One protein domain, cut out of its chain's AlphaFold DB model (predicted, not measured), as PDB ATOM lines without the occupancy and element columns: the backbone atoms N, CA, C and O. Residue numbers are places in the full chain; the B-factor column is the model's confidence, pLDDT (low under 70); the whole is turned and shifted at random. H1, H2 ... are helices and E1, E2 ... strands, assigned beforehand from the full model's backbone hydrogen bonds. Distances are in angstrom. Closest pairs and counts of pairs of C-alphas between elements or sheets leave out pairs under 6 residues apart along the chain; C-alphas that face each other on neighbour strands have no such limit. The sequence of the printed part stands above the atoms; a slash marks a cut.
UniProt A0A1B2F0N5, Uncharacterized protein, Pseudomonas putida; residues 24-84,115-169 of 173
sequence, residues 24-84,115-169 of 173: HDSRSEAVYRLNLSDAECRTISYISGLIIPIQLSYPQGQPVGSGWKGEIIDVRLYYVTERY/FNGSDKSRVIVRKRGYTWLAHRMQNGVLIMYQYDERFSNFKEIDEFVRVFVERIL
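What this domain is: This is residues 24 to 84 and 115 to 169 of the 173 residues of an uncharacterized protein of Pseudomonas putida (UniProt A0A1B2F0N5). A strongly twisted sheet of five strands is covered on one face by a single long helix, H2, which runs slantwise over it, while the other face bears no named helix. The first part, with the short strand E1 and the short helix H1, lies off to the E2 side of the sheet, and E1 ends close to the last residue of H2. The printed part has 116 residues with two named helices and six named strands, in the order E1 H1 E2 E3 E4 E5 E6 H2; the sheet runs E2 E3 E6 E5 E4, antiparallel throughout, and the class is mixed, helices and strands. The whole is compact, with a radius of gyration of the C-alphas of 14.0 A, and spans 39 by 37 by 26 A.

How they stand to each other: E1, residues 31 to 34, pairs with no named strand. H1, residues 38 to 41, is apart from E1, but only just, at 8.4 A. E2, residues 51 to 57, and E3, residues 72 to 79, form a hairpin, with N 54 and O 75 2.8 A apart, within hydrogen-bond range. E4, residues 122 to 128, and E5, residues 131 to 138, form another, with N 126 and O 133 at 2.9 A. E5 and E6, residues 141 to 148, form a third, with N 134 and O 145 at 2.8 A; E4, E5 and E6 are a meander, each strand the antiparallel neighbour of the one before. E3 and E6 are antiparallel neighbours too, with N 76 and O 144 at 2.7 A, and E2 and E4 are the edge strands. H1 is not on this sheet. H2, residues 154 to 168, is on one face at a height over the sheet of 8.6 A, in two layers, a helix on one face of a sheet. It lies over E3 and E6, and on the local plane its line stands at 48 degrees to E6, slantwise to the strands. The closest C-alphas of E6 and H2, those of Tyr 145 and Val 161, are 7.8 A apart; those of E1 and H2, Leu 34 and Ile 168, are 5.3 A apart. In H2 every O i to N i+4 pair is within hydrogen-bond range; H1 is too short for such a pair, and its one O i to N i+3 pair is not within range.

Where its parts are: E1 begins at C-alpha 31, (18.683, 12.020, 81.619). From first to last C-alpha E2 measures 19.4 A, E3 22.5 A, E4 19.5 A, E5 22.5 A and E6 23.0 A. H2 measures 21.2 A and ends at C-alpha 168, (17.673, 25.478, 75.948).

The domain as a whole: The two C-alphas farthest apart, those of Glu 29 and Arg 150, are 39.6 A apart. Residues 85 to 114 are not printed, and C-alphas 84 and 115 are 19.6 A apart across the cut. The link from E2 to E3, residues 58 to 71, is long. The mean pLDDT of the printed part is 92.4, and no printed residue is under 70.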
ATOM      1  N   HIS A  24      23.647  12.414  80.743       84.44
ATOM      2  CA  HIS A  24      23.314  11.291  81.614       84.44
ATOM      3  C   HIS A  24      24.003  11.428  82.976       84.44
ATOM      4  O   HIS A  24      25.233  11.433  83.049       84.44
ATOM      5  N   ASP A  25      23.227  11.478  84.059       82.00
ATOM      6  CA  ASP A  25      23.769  11.387  85.415       82.00
ATOM      7  C   ASP A  25      23.920   9.919  85.815       82.00
ATOM      8  O   ASP A  25      22.961   9.254  86.210       82.00
ATOM      9  N   SER A  26      25.152   9.416  85.767       80.38
ATOM     10  CA  SER A  26      25.482   8.034  86.139       80.38
ATOM     11  C   SER A  26      25.155   7.673  87.593       80.38
ATOM     12  O   SER A  26      25.158   6.495  87.934       80.38
ATOM     13  N   ARG A  27      24.882   8.656  88.460       79.19
ATOM     14  CA  ARG A  27      24.573   8.430  89.883       79.19
ATOM     15  C   ARG A  27      23.083   8.257  90.157       79.19
ATOM     16  O   ARG A  27      22.731   7.647  91.159       79.19
ATOM     17  N   SER A  28      22.229   8.838  89.317       79.31
ATOM     18  CA  SER A  28      20.771   8.851  89.498       79.31
ATOM     19  C   SER A  28      20.008   8.211  88.338       79.31
ATOM     20  O   SER A  28      18.785   8.149  88.387       79.31
ATOM     21  N   GLU A  29      20.717   7.778  87.291       79.75
ATOM     22  CA  GLU A  29      20.160   7.337  86.002       79.75
ATOM     23  C   GLU A  29      19.303   8.408  85.301       79.75
ATOM     24  O   GLU A  29      18.670   8.144  84.275       79.75
ATOM     25  N   ALA A  30      19.307   9.644  85.812       81.94
ATOM     26  CA  ALA A  30      18.576  10.751  85.226       81.94
ATOM     27  C   ALA A  30      19.177  11.140  83.871       81.94
ATOM     28  O   ALA A  30      20.396  11.148  83.676       81.94
ATOM     29  N   VAL A  31      18.300  11.511  82.938       85.94
ATOM     30  CA  VAL A  31      18.683  12.020  81.619       85.94
ATOM     31  C   VAL A  31      18.145  13.431  81.468       85.94
ATOM     32  O   VAL A  31      16.935  13.641  81.390       85.94
ATOM     33  N   TYR A  32      19.051  14.397  81.396       86.75
ATOM     34  CA  TYR A  32      18.722  15.794  81.159       86.75
ATOM     35  C   TYR A  32      18.813  16.080  79.669       86.75
ATOM     36  O   TYR A  32      19.856  15.872  79.055       86.75
ATOM     37  N   ARG A  33      17.712  16.539  79.074       88.56
ATOM     38  CA  ARG A  33      17.657  16.870  77.649       88.56
ATOM     39  C   ARG A  33      17.611  18.381  77.473       88.56
ATOM     40  O   ARG A  33      16.721  19.035  78.009       88.56
ATOM     41  N   LEU A  34      18.565  18.909  76.714       91.00
ATOM     42  CA  LEU A  34      18.677  20.323  76.378       91.00
ATOM     43  C   LEU A  34      18.483  20.522  74.874       91.00
ATOM     44  O   LEU A  34      18.998  19.758  74.054       91.00
ATOM     45  N   ASN A  35      17.768  21.579  74.513       92.31
ATOM     46  CA  ASN A  35      17.601  22.026  73.138       92.31
ATOM     47  C   ASN A  35      18.841  22.812  72.685       92.31
ATOM     48  O   ASN A  35      18.856  24.041  72.648       92.31
ATOM     49  N   LEU A  36      19.913  22.076  72.409       91.25
ATOM     50  CA  LEU A  36      21.190  22.589  71.924       91.25
ATOM     51  C   LEU A  36      21.564  21.871  70.634       91.25
ATOM     52  O   LEU A  36      21.305  20.674  70.495       91.25
ATOM     53  N   SER A  37      22.225  22.582  69.725       90.69
ATOM     54  CA  SER A  37      22.875  21.951  68.578       90.69
ATOM     55  C   SER A  37      24.033  21.052  69.025       90.69
ATOM     56  O   SER A  37      24.618  21.250  70.092       90.69
ATOM     57  N   ASP A  38      24.445  20.111  68.174       88.88
ATOM     58  CA  ASP A  38      25.607  19.252  68.447       88.88
ATOM     59  C   ASP A  38      26.885  20.056  68.730       88.88
ATOM     60  O   ASP A  38      27.726  19.650  69.532       88.88
ATOM     61  N   ALA A  39      27.057  21.197  68.055       90.56
ATOM     62  CA  ALA A  39      28.210  22.066  68.247       90.56
ATOM     63  C   ALA A  39      28.193  22.736  69.625       90.56
ATOM     64  O   ALA A  39      29.216  22.731  70.305       90.56
ATOM     65  N   GLU A  40      27.039  23.249  70.054       93.12
ATOM     66  CA  GLU A  40      26.872  23.833  71.385       93.12
ATOM     67  C   GLU A  40      26.989  22.765  72.479       93.12
ATOM     68  O   GLU A  40      27.682  22.978  73.469       93.12
ATOM     69  N   CYS A  41      26.385  21.589  72.290       91.56
ATOM     70  CA  CYS A  41      26.452  20.482  73.248       91.56
ATOM     71  C   CYS A  41      27.904  20.057  73.526       91.56
ATOM     72  O   CYS A  41      28.271  19.819  74.672       91.56
ATOM     73  N   ARG A  42      28.773  20.061  72.501       91.06
ATOM     74  CA  ARG A  42      30.212  19.768  72.649       91.06
ATOM     75  C   ARG A  42      30.985  20.781  73.502       91.06
ATOM     76  O   ARG A  42      32.097  20.474  73.919       91.06
ATOM     77  N   THR A  43      30.437  21.970  73.755       93.19
ATOM     78  CA  THR A  43      31.067  22.956  74.652       93.19
ATOM     79  C   THR A  43      30.848  22.629  76.131       93.19
ATOM     80  O   THR A  43      31.611  23.082  76.985       93.19
ATOM     81  N   ILE A  44      29.847  21.799  76.441       91.19
ATOM     82  CA  ILE A  44      29.494  21.413  77.804       91.19
ATOM     83  C   ILE A  44      30.472  20.344  78.297       91.19
ATOM     84  O   ILE A  44      30.460  19.198  77.853       91.19
ATOM     85  N   SER A  45      31.297  20.705  79.277       86.44
ATOM     86  CA  SER A  45      32.193  19.767  79.964       86.44
ATOM     87  C   SER A  45      31.462  19.064  81.112       86.44
ATOM     88  O   SER A  45      31.703  19.342  82.286       86.44
ATOM     89  N   TYR A  46      30.535  18.167  80.772       84.19
ATOM     90  CA  TYR A  46      29.753  17.390  81.736       84.19
ATOM     91  C   TYR A  46      30.183  15.920  81.723       84.19
ATOM     92  O   TYR A  46      30.077  15.243  80.703       84.19
ATOM     93  N   ILE A  47      30.677  15.430  82.862       78.00
ATOM     94  CA  ILE A  47      31.112  14.032  83.024       78.00
ATOM     95  C   ILE A  47      30.010  13.211  83.700       78.00
ATOM     96  O   ILE A  47      29.627  12.157  83.212       78.00
ATOM     97  N   SER A  48      29.531  13.680  84.853       78.38
ATOM     98  CA  SER A  48      28.404  13.104  85.589       78.38
ATOM     99  C   SER A  48      27.946  14.068  86.680       78.38
ATOM    100  O   SER A  48      28.728  14.888  87.172       78.38
ATOM    101  N   GLY A  49      26.688  13.939  87.093       80.44
ATOM    102  CA  GLY A  49      26.154  14.571  88.285       80.44
ATOM    103  C   GLY A  49      24.964  15.502  88.078       80.44
ATOM    104  O   GLY A  49      24.409  15.633  87.001       80.44
ATOM    105  N   LEU A  50      24.551  16.165  89.152       80.75
ATOM    106  CA  LEU A  50      23.315  16.955  89.167       80.75
ATOM    107  C   LEU A  50      23.497  18.378  88.618       80.75
ATOM    108  O   LEU A  50      22.523  19.106  88.460       80.75
ATOM    109  N   ILE A  51      24.748  18.793  88.400       89.88
ATOM    110  CA  ILE A  51      25.100  20.146  87.977       89.88
ATOM    111  C   ILE A  51      25.562  20.084  86.530       89.88
ATOM    112  O   ILE A  51      26.556  19.422  86.232       89.88
ATOM    113  N   ILE A  52      24.879  20.816  85.657       93.06
ATOM    114  CA  ILE A  52      25.274  20.976  84.258       93.06
ATOM    115  C   ILE A  52      25.963  22.339  84.113       93.06
ATOM    116  O   ILE A  52      25.284  23.365  84.220       93.06
ATOM    117  N   PRO A  53      27.295  22.379  83.921       95.06
ATOM    118  CA  PRO A  53      28.027  23.623  83.718       95.06
ATOM    119  C   PRO A  53      27.966  24.067  82.253       95.06
ATOM    120  O   PRO A  53      28.218  23.278  81.345       95.06
ATOM    121  N   ILE A  54      27.676  25.342  82.021       96.12
ATOM    122  CA  ILE A  54      27.635  25.974  80.700       96.12
ATOM    123  C   ILE A  54      28.369  27.310  80.804       96.12
ATOM    124  O   ILE A  54      28.097  28.087  81.714       96.12
ATOM    125  N   GLN A  55      29.274  27.605  79.874       97.12
ATOM    126  CA  GLN A  55      29.901  28.925  79.783       97.12
ATOM    127  C   GLN A  55      29.275  29.688  78.624       97.12
ATOM    128  O   GLN A  55      29.178  29.154  77.521       97.12
ATOM    129  N   LEU A  56      28.846  30.924  78.866       97.44
ATOM    130  CA  LEU A  56      28.263  31.787  77.841       97.44
ATOM    131  C   LEU A  56      29.220  32.912  77.495       97.44
ATOM    132  O   LEU A  56      29.689  33.608  78.391       97.44
ATOM    133  N   SER A  57      29.456  33.145  76.206       97.12
ATOM    134  CA  SER A  57      30.116  34.367  75.747       97.12
ATOM    135  C   SER A  57      29.230  35.572  76.043       97.12
ATOM    136  O   SER A  57      28.063  35.584  75.634       97.12
ATOM    137  N   TYR A  58      29.779  36.607  76.663       95.75
ATOM    138  CA  TYR A  58      29.083  37.872  76.868       95.75
ATOM    139  C   TYR A  58      29.649  38.960  75.940       95.75
ATOM    140  O   TYR A  58      30.872  39.065  75.822       95.75
ATOM    141  N   PRO A  59      28.803  39.782  75.282       95.06
ATOM    142  CA  PRO A  59      27.330  39.791  75.291       95.06
ATOM    143  C   PRO A  59      26.656  38.920  74.205       95.06
ATOM    144  O   PRO A  59      25.478  39.108  73.918       95.06
ATOM    145  N   GLN A  60      27.357  37.994  73.539       95.62
ATOM    146  CA  GLN A  60      26.803  37.288  72.362       95.62
ATOM    147  C   GLN A  60      25.810  36.153  72.684       95.62
ATOM    148  O   GLN A  60      25.076  35.722  71.794       95.62
ATOM    149  N   GLY A  61      25.790  35.629  73.913       94.12
ATOM    150  CA  GLY A  61      24.821  34.604  74.340       94.12
ATOM    151  C   GLY A  61      25.073  33.197  73.811       94.12
ATOM    152  O   GLY A  61      24.207  32.337  73.949       94.12
ATOM    153  N   GLN A  62      26.233  32.943  73.206       94.75
ATOM    154  CA  GLN A  62      26.573  31.626  72.676       94.75
ATOM    155  C   GLN A  62      27.252  30.760  73.745       94.75
ATOM    156  O   GLN A  62      28.124  31.261  74.460       94.75
ATOM    157  N   PRO A  63      26.915  29.461  73.838       95.75
ATOM    158  CA  PRO A  63      27.724  28.494  74.564       95.75
ATOM    159  C   PRO A  63      29.145  28.453  74.007       95.75
ATOM    160  O   PRO A  63      29.350  28.346  72.796       95.75
ATOM    161  N   VAL A  64      30.132  28.528  74.892       96.00
ATOM    162  CA  VAL A  64      31.550  28.485  74.538       96.00
ATOM    163  C   VAL A  64      32.288  27.465  75.390       96.00
ATOM    164  O   VAL A  64      31.892  27.154  76.509       96.00
ATOM    165  N   GLY A  65      33.359  26.902  74.832       91.88
ATOM    166  CA  GLY A  65      34.233  25.985  75.562       91.88
ATOM    167  C   GLY A  65      35.313  26.717  76.362       91.88
ATOM    168  O   GLY A  65      35.555  27.909  76.174       91.88
ATOM    169  N   SER A  66      36.055  25.954  77.165       82.88
ATOM    170  CA  SER A  66      37.093  26.443  78.086       82.88
ATOM    171  C   SER A  66      38.247  27.230  77.444       82.88
ATOM    172  O   SER A  66      39.011  27.885  78.147       82.88
ATOM    173  N   GLY A  67      38.413  27.154  76.119       81.44
ATOM    174  CA  GLY A  67      39.436  27.889  75.366       81.44
ATOM    175  C   GLY A  67      39.030  29.304  74.941       81.44
ATOM    176  O   GLY A  67      39.813  29.981  74.269       81.44
ATOM    177  N   TRP A  68      37.815  29.748  75.270       89.19
ATOM    178  CA  TRP A  68      37.335  31.088  74.941       89.19
ATOM    179  C   TRP A  68      38.139  32.172  75.670       89.19
ATOM    180  O   TRP A  68      38.494  32.024  76.835       89.19
ATOM    181  N   LYS A  69      38.434  33.272  74.970       89.00
ATOM    182  CA  LYS A  69      39.274  34.372  75.482       89.00
ATOM    183  C   LYS A  69      38.507  35.659  75.789       89.00
ATOM    184  O   LYS A  69      39.118  36.631  76.221       89.00
ATOM    185  N   GLY A  70      37.210  35.692  75.493       91.88
ATOM    186  CA  GLY A  70      36.357  36.842  75.765       91.88
ATOM    187  C   GLY A  70      35.729  36.784  77.154       91.88
ATOM    188  O   GLY A  70      36.043  35.922  77.971       91.88
ATOM    189  N   GLU A  71      34.806  37.707  77.390       95.31
ATOM    190  CA  GLU A  71      34.043  37.779  78.631       95.31
ATOM    191  C   GLU A  71      33.065  36.604  78.709       95.31
ATOM    192  O   GLU A  71      32.483  36.196  77.695       95.31
ATOM    193  N   ILE A  72      32.930  36.036  79.909       96.81
ATOM    194  CA  ILE A  72      32.124  34.841  80.153       96.81
ATOM    195  C   ILE A  72      31.146  35.043  81.303       96.81
ATOM    196  O   ILE A  72      31.431  35.751  82.271       96.81
ATOM    197  N   ILE A  73      30.012  34.357  81.201       97.88
ATOM    198  CA  ILE A  73      29.108  34.090  82.315       97.88
ATOM    199  C   ILE A  73      29.095  32.577  82.529       97.88
ATOM    200  O   ILE A  73      28.708  31.819  81.636       97.88
ATOM    201  N   ASP A  74      29.526  32.139  83.708       97.44
ATOM    202  CA  ASP A  74      29.512  30.732  84.098       97.44
ATOM    203  C   ASP A  74      28.132  30.377  84.650       97.44
ATOM    204  O   ASP A  74      27.791  30.751  85.772       97.44
ATOM    205  N   VAL A  75      27.343  29.636  83.880       97.94
ATOM    206  CA  VAL A  75      26.003  29.169  84.246       97.94
ATOM    207  C   VAL A  75      26.071  27.727  84.740       97.94
ATOM    208  O   VAL A  75      26.778  26.877  84.202       97.94
ATOM    209  N   ARG A  76      25.311  27.425  85.786       96.81
ATOM    210  CA  ARG A  76      25.138  26.086  86.342       96.81
ATOM    211  C   ARG A  76      23.655  25.812  86.490       96.81
ATOM    212  O   ARG A  76      22.959  26.544  87.191       96.81
ATOM    213  N   LEU A  77      23.195  24.748  85.846       95.19
ATOM    214  CA  LEU A  77      21.825  24.270  85.973       95.19
ATOM    215  C   LEU A  77      21.781  23.142  86.996       95.19
ATOM    216  O   LEU A  77      22.576  22.202  86.916       95.19
ATOM    217  N   TYR A  78      20.854  23.243  87.942       91.75
ATOM    218  CA  TYR A  78      20.635  22.249  88.980       91.75
ATOM    219  C   TYR A  78      19.151  21.888  89.037       91.75
ATOM    220  O   TYR A  78      18.313  22.710  89.404       91.75
ATOM    221  N   TYR A  79      18.812  20.659  88.650       87.94
ATOM    222  CA  TYR A  79      17.437  20.169  88.732       87.94
ATOM    223  C   TYR A  79      17.108  19.856  90.186       87.94
ATOM    224  O   TYR A  79      17.718  18.972  90.793       87.94
ATOM    225  N   VAL A  80      16.159  20.596  90.750       87.00
ATOM    226  CA  VAL A  80      15.788  20.464  92.157       87.00
ATOM    227  C   VAL A  80      14.526  19.629  92.318       87.00
ATOM    228  O   VAL A  80      13.667  19.568  91.443       87.00
ATOM    229  N   THR A  81      14.407  18.979  93.471       84.25
ATOM    230  CA  THR A  81      13.169  18.295  93.859       84.25
ATOM    231  C   THR A  81      12.098  19.308  94.263       84.25
ATOM    232  O   THR A  81      12.434  20.404  94.704       84.25
ATOM    233  N   GLU A  82      10.831  18.901  94.267       79.06
ATOM    234  CA  GLU A  82       9.694  19.727  94.716       79.06
ATOM    235  C   GLU A  82       9.813  20.242  96.162       79.06
ATOM    236  O   GLU A  82       9.156  21.205  96.536       79.06
ATOM    237  N   ARG A  83      10.668  19.621  96.986       83.81
ATOM    238  CA  ARG A  83      10.927  20.046  98.372       83.81
ATOM    239  C   ARG A  83      11.926  21.198  98.490       83.81
ATOM    240  O   ARG A  83      12.183  21.654  99.601       83.81
ATOM    241  N   TYR A  84      12.552  21.611  97.392       86.06
ATOM    242  CA  TYR A  84      13.535  22.683  97.416       86.06
ATOM    243  C   TYR A  84      12.837  24.040  97.508       86.06
ATOM    244  O   TYR A  84      12.200  24.483  96.555       86.06
ATOM    245  N   PHE A 115      15.852  41.054  93.777       96.12
ATOM    246  CA  PHE A 115      14.913  41.714  92.876       96.12
ATOM    247  C   PHE A 115      14.027  40.694  92.170       96.12
ATOM    248  O   PHE A 115      14.260  39.488  92.236       96.12
ATOM    249  N   ASN A 116      13.010  41.195  91.473       96.25
ATOM    250  CA  ASN A 116      12.204  40.388  90.569       96.25
ATOM    251  C   ASN A 116      12.715  40.565  89.139       96.25
ATOM    252  O   ASN A 116      12.813  41.700  88.658       96.25
ATOM    253  N   GLY A 117      13.018  39.450  88.477       96.69
ATOM    254  CA  GLY A 117      13.348  39.401  87.057       96.69
ATOM    255  C   GLY A 117      12.183  39.861  86.177       96.69
ATOM    256  O   GLY A 117      11.071  40.141  86.649       96.69
ATOM    257  N   SER A 118      12.422  39.937  84.869       96.50
ATOM    258  CA  SER A 118      11.402  40.339  83.885       96.50
ATOM    259  C   SER A 118      10.164  39.430  83.914       96.50
ATOM    260  O   SER A 118       9.037  39.906  83.766       96.50
ATOM    261  N   ASP A 119      10.367  38.151  84.226       95.44
ATOM    262  CA  ASP A 119       9.357  37.107  84.382       95.44
ATOM    263  C   ASP A 119       8.761  37.028  85.797       95.44
ATOM    264  O   ASP A 119       8.059  36.078  86.130       95.44
ATOM    265  N   LYS A 120       9.030  38.029  86.644       95.00
ATOM    266  CA  LYS A 120       8.591  38.124  88.048       95.00
ATOM    267  C   LYS A 120       9.199  37.084  88.990       95.00
ATOM    268  O   LYS A 120       8.908  37.131  90.184       95.00
ATOM    269  N   SER A 121      10.070  36.207  88.499       94.44
ATOM    270  CA  SER A 121      10.833  35.290  89.341       94.44
ATOM    271  C   SER A 121      11.789  36.066  90.245       94.44
ATOM    272  O   SER A 121      12.421  37.032  89.816       94.44
ATOM    273  N   ARG A 122      11.912  35.637  91.504       95.62
ATOM    274  CA  ARG A 122      12.869  36.221  92.447       95.62
ATOM    275  C   ARG A 122      14.296  35.846  92.043       95.62
ATOM    276  O   ARG A 122      14.582  34.680  91.773       95.62
ATOM    277  N   VAL A 123      15.183  36.830  92.070       97.38
ATOM    278  CA  VAL A 123      16.614  36.695  91.796       97.38
ATOM    279  C   VAL A 123      17.384  37.179  93.016       97.38
ATOM    280  O   VAL A 123      17.046  38.209  93.597       97.38
ATOM    281  N   ILE A 124      18.408  36.426  93.412       96.12
ATOM    282  CA  ILE A 124      19.274  36.744  94.552       96.12
ATOM    283  C   ILE A 124      20.706  36.843  94.041       96.12
ATOM    284  O   ILE A 124      21.216  35.878  93.476       96.12
ATOM    285  N   VAL A 125      21.364  37.975  94.267       96.81
ATOM    286  CA  VAL A 125      22.739  38.243  93.834       96.81
ATOM    287  C   VAL A 125      23.594  38.599  95.036       96.81
ATOM    288  O   VAL A 125      23.210  39.422  95.859       96.81
ATOM    289  N   ARG A 126      24.786  38.019  95.130       95.25
ATOM    290  CA  ARG A 126      25.773  38.369  96.158       95.25
ATOM    291  C   ARG A 126      27.169  38.476  95.576       95.25
ATOM    292  O   ARG A 126      27.484  37.852  94.560       95.25
ATOM    293  N   LYS A 127      28.026  39.250  96.237       95.56
ATOM    294  CA  LYS A 127      29.434  39.362  95.851       95.56
ATOM    295  C   LYS A 127      30.206  38.117  96.287       95.56
ATOM    296  O   LYS A 127      30.023  37.630  97.398       95.56
ATOM    297  N   ARG A 128      31.110  37.625  95.440       93.62
ATOM    298  CA  ARG A 128      32.046  36.539  95.758       93.62
ATOM    299  C   ARG A 128      33.425  36.847  95.178       93.62
ATOM    300  O   ARG A 128      33.682  36.613  93.998       93.62
ATOM    301  N   GLY A 129      34.326  37.369  96.009       92.31
ATOM    302  CA  GLY A 129      35.632  37.845  95.542       92.31
ATOM    303  C   GLY A 129      35.466  38.940  94.482       92.31
ATOM    304  O   GLY A 129      34.762  39.917  94.725       92.31
ATOM    305  N   TYR A 130      36.061  38.738  93.305       94.81
ATOM    306  CA  TYR A 130      35.984  39.642  92.144       94.81
ATOM    307  C   TYR A 130      34.827  39.321  91.182       94.81
ATOM    308  O   TYR A 130      34.878  39.641  89.996       94.81
ATOM    309  N   THR A 131      33.794  38.630  91.665       97.50
ATOM    310  CA  THR A 131      32.643  38.221  90.851       97.50
ATOM    311  C   THR A 131      31.329  38.472  91.574       97.50
ATOM    312  O   THR A 131      31.287  38.571  92.805       97.50
ATOM    313  N   TRP A 132      30.252  38.531  90.807       98.00
ATOM    314  CA  TRP A 132      28.886  38.403  91.293       98.00
ATOM    315  C   TRP A 132      28.422  36.966  91.106       98.00
ATOM    316  O   TRP A 132      28.691  36.355  90.074       98.00
ATOM    317  N   LEU A 133      27.726  36.430  92.104       97.69
ATOM    318  CA  LEU A 133      27.055  35.141  92.042       97.69
ATOM    319  C   LEU A 133      25.558  35.371  92.206       97.69
ATOM    320  O   LEU A 133      25.114  35.852  93.250       97.69
ATOM    321  N   ALA A 134      24.806  34.994  91.186       97.88
ATOM    322  CA  ALA A 134      23.368  35.131  91.132       97.88
ATOM    323  C   ALA A 134      22.676  33.767  91.124       97.88
ATOM    324  O   ALA A 134      23.207  32.779  90.608       97.88
ATOM    325  N   HIS A 135      21.476  33.727  91.690       97.19
ATOM    326  CA  HIS A 135      20.616  32.557  91.724       97.19
ATOM    327  C   HIS A 135      19.188  32.938  91.353       97.19
ATOM    328  O   HIS A 135      18.684  33.972  91.797       97.19
ATOM    329  N   ARG A 136      18.517  32.057  90.616       96.38
ATOM    330  CA  ARG A 136      17.082  32.134  90.331       96.38
ATOM    331  C   ARG A 136      16.497  30.745  90.120       96.38
ATOM    332  O   ARG A 136      17.220  29.798  89.812       96.38
ATOM    333  N   MET A 137      15.180  30.646  90.219       94.56
ATOM    334  CA  MET A 137      14.434  29.450  89.837       94.56
ATOM    335  C   MET A 137      13.739  29.652  88.490       94.56
ATOM    336  O   MET A 137      13.256  30.742  88.190       94.56
ATOM    337  N   GLN A 138      13.666  28.594  87.687       91.88
ATOM    338  CA  GLN A 138      12.835  28.538  86.485       91.88
ATOM    339  C   GLN A 138      12.448  27.084  86.210       91.88
ATOM    340  O   GLN A 138      13.319  26.231  86.083       91.88
ATOM    341  N   ASN A 139      11.148  26.789  86.130       87.19
ATOM    342  CA  ASN A 139      10.620  25.470  85.744       87.19
ATOM    343  C   ASN A 139      11.247  24.276  86.504       87.19
ATOM    344  O   ASN A 139      11.600  23.263  85.905       87.19
ATOM    345  N   GLY A 140      11.421  24.394  87.828       88.38
ATOM    346  CA  GLY A 140      12.025  23.335  88.656       88.38
ATOM    347  C   GLY A 140      13.549  23.196  88.517       88.38
ATOM    348  O   GLY A 140      14.136  22.242  89.026       88.38
ATOM    349  N   VAL A 141      14.202  24.154  87.857       91.88
ATOM    350  CA  VAL A 141      15.658  24.248  87.731       91.88
ATOM    351  C   VAL A 141      16.146  25.455  88.524       91.88
ATOM    352  O   VAL A 141      15.711  26.585  88.292       91.88
ATOM    353  N   LEU A 142      17.069  25.217  89.452       95.31
ATOM    354  CA  LEU A 142      17.878  26.263  90.059       95.31
ATOM    355  C   LEU A 142      18.983  26.638  89.073       95.31
ATOM    356  O   LEU A 142      19.823  25.812  88.709       95.31
ATOM    357  N   ILE A 143      18.979  27.894  88.656       97.38
ATOM    358  CA  ILE A 143      19.982  28.470  87.772       97.38
ATOM    359  C   ILE A 143      20.907  29.301  88.651       97.38
ATOM    360  O   ILE A 143      20.478  30.275  89.270       97.38
ATOM    361  N   MET A 144      22.176  28.914  88.708       98.12
ATOM    362  CA  MET A 144      23.226  29.710  89.335       98.12
ATOM    363  C   MET A 144      24.108  30.277  88.233       98.12
ATOM    364  O   MET A 144      24.534  29.525  87.361       98.12
ATOM    365  N   TYR A 145      24.411  31.567  88.262       98.44
ATOM    366  CA  TYR A 145      25.301  32.165  87.274       98.44
ATOM    367  C   TYR A 145      26.283  33.127  87.926       98.44
ATOM    368  O   TYR A 145      25.928  33.899  88.816       98.44
ATOM    369  N   GLN A 146      27.542  33.030  87.510       98.31
ATOM    370  CA  GLN A 146      28.646  33.814  88.043       98.31
ATOM    371  C   GLN A 146      29.289  34.632  86.925       98.31
ATOM    372  O   GLN A 146      29.488  34.133  85.819       98.31
ATOM    373  N   TYR A 147      29.595  35.893  87.214       98.06
ATOM    374  CA  TYR A 147      30.124  36.838  86.236       98.06
ATOM    375  C   TYR A 147      31.024  37.883  86.897       98.06
ATOM    376  O   TYR A 147      31.007  38.065  88.115       98.06
ATOM    377  N   ASP A 148      31.850  38.536  86.087       97.38
ATOM    378  CA  ASP A 148      32.819  39.539  86.532       97.38
ATOM    379  C   ASP A 148      32.139  40.703  87.275       97.38
ATOM    380  O   ASP A 148      31.055  41.157  86.895       97.38
ATOM    381  N   GLU A 149      32.776  41.204  88.340       96.50
ATOM    382  CA  GLU A 149      32.200  42.269  89.164       96.50
ATOM    383  C   GLU A 149      31.947  43.585  88.411       96.50
ATOM    384  O   GLU A 149      31.103  44.381  88.835       96.50
ATOM    385  N   ARG A 150      32.642  43.803  87.285       96.19
ATOM    386  CA  ARG A 150      32.479  44.980  86.421       96.19
ATOM    387  C   ARG A 150      31.065  45.089  85.842       96.19
ATOM    388  O   ARG A 150      30.602  46.201  85.591       96.19
ATOM    389  N   PHE A 151      30.345  43.976  85.680       95.00
ATOM    390  CA  PHE A 151      28.961  43.978  85.197       95.00
ATOM    391  C   PHE A 151      27.975  44.165  86.355       95.00
ATOM    392  O   PHE A 151      27.421  43.216  86.892       95.00
ATOM    393  N   SER A 152      27.739  45.410  86.762       90.94
ATOM    394  CA  SER A 152      26.877  45.721  87.919       90.94
ATOM    395  C   SER A 152      25.384  45.880  87.593       90.94
ATOM    396  O   SER A 152      24.575  46.093  88.498       90.94
ATOM    397  N   ASN A 153      24.984  45.763  86.322       95.56
ATOM    398  CA  ASN A 153      23.573  45.785  85.934       95.56
ATOM    399  C   ASN A 153      22.948  44.388  86.075       95.56
ATOM    400  O   ASN A 153      22.855  43.625  85.117       95.56
ATOM    401  N   PHE A 154      22.533  44.038  87.293       97.38
ATOM    402  CA  PHE A 154      22.069  42.684  87.610       97.38
ATOM    403  C   PHE A 154      20.830  42.263  86.820       97.38
ATOM    404  O   PHE A 154      20.733  41.105  86.424       97.38
ATOM    405  N   LYS A 155      19.909  43.198  86.554       97.38
ATOM    406  CA  LYS A 155      18.692  42.924  85.778       97.38
ATOM    407  C   LYS A 155      18.998  42.593  84.316       97.38
ATOM    408  O   LYS A 155      18.359  41.717  83.750       97.38
ATOM    409  N   GLU A 156      19.975  43.271  83.716       97.12
ATOM    410  CA  GLU A 156      20.410  42.998  82.339       97.12
ATOM    411  C   GLU A 156      21.078  41.624  82.223       97.12
ATOM    412  O   GLU A 156      20.766  40.858  81.313       97.12
ATOM    413  N   ILE A 157      21.939  41.276  83.185       98.25
ATOM    414  CA  ILE A 157      22.592  39.964  83.218       98.25
ATOM    415  C   ILE A 157      21.582  38.839  83.494       98.25
ATOM    416  O   ILE A 157      21.651  37.794  82.848       98.25
ATOM    417  N   ASP A 158      20.630  39.041  84.415       98.50
ATOM    418  CA  ASP A 158      19.531  38.092  84.648       98.50
ATOM    419  C   ASP A 158      18.716  37.859  83.376       98.50
ATOM    420  O   ASP A 158      18.523  36.712  82.988       98.50
ATOM    421  N   GLU A 159      18.298  38.923  82.684       97.94
ATOM    422  CA  GLU A 159      17.526  38.794  81.448       97.94
ATOM    423  C   GLU A 159      18.299  38.028  80.370       97.94
ATOM    424  O   GLU A 159      17.754  37.124  79.734       97.94
ATOM    425  N   PHE A 160      19.588  38.331  80.208       98.25
ATOM    426  CA  PHE A 160      20.468  37.625  79.283       98.25
ATOM    427  C   PHE A 160      20.530  36.117  79.579       98.25
ATOM    428  O   PHE A 160      20.356  35.292  78.676       98.25
ATOM    429  N   VAL A 161      20.741  35.739  80.844       98.25
ATOM    430  CA  VAL A 161      20.794  34.327  81.256       98.25
ATOM    431  C   VAL A 161      19.421  33.669  81.128       98.25
ATOM    432  O   VAL A 161      19.337  32.550  80.626       98.25
ATOM    433  N   ARG A 162      18.342  34.349  81.522       97.38
ATOM    434  CA  ARG A 162      16.964  33.849  81.441       97.38
ATOM    435  C   ARG A 162      16.584  33.495  80.008       97.38
ATOM    436  O   ARG A 162      16.115  32.384  79.775       97.38
ATOM    437  N   VAL A 163      16.833  34.395  79.054       96.38
ATOM    438  CA  VAL A 163      16.558  34.164  77.625       96.38
ATOM    439  C   VAL A 163      17.343  32.959  77.107       96.38
ATOM    440  O   VAL A 163      16.791  32.113  76.402       96.38
ATOM    441  N   PHE A 164      18.620  32.839  77.482       96.44
ATOM    442  CA  PHE A 164      19.418  31.672  77.116       96.44
ATOM    443  C   PHE A 164      18.834  30.378  77.699       96.44
ATOM    444  O   PHE A 164      18.655  29.404  76.967       96.44
ATOM    445  N   VAL A 165      18.526  30.356  78.997       95.56
ATOM    446  CA  VAL A 165      18.029  29.157  79.680       95.56
ATOM    447  C   VAL A 165      16.650  28.752  79.159       95.56
ATOM    448  O   VAL A 165      16.426  27.575  78.892       95.56
ATOM    449  N   GLU A 166      15.753  29.708  78.924       94.19
ATOM    450  CA  GLU A 166      14.440  29.472  78.314       94.19
ATOM    451  C   GLU A 166      14.549  28.800  76.938       94.19
ATOM    452  O   GLU A 166      13.802  27.868  76.653       94.19
ATOM    453  N   ARG A 167      15.519  29.210  76.113       92.75
ATOM    454  CA  ARG A 167      15.772  28.610  74.794       92.75
ATOM    455  C   ARG A 167      16.191  27.139  74.882       92.75
ATOM    456  O   ARG A 167      15.827  26.349  74.009       92.75
ATOM    457  N   ILE A 168      17.011  26.792  75.877       92.69
ATOM    458  CA  ILE A 168      17.673  25.478  75.948       92.69
ATOM    459  C   ILE A 168      16.928  24.469  76.817       92.69
ATOM    460  O   ILE A 168      17.124  23.266  76.646       92.69
ATOM    461  N   LEU A 169      16.093  24.920  77.754       89.19
ATOM    462  CA  LEU A 169      15.260  24.017  78.534       89.19
ATOM    463  C   LEU A 169      14.105  23.531  77.664       89.19
ATOM    464  O   LEU A 169      13.271  24.307  77.200       89.19
TER     465      LEU A 169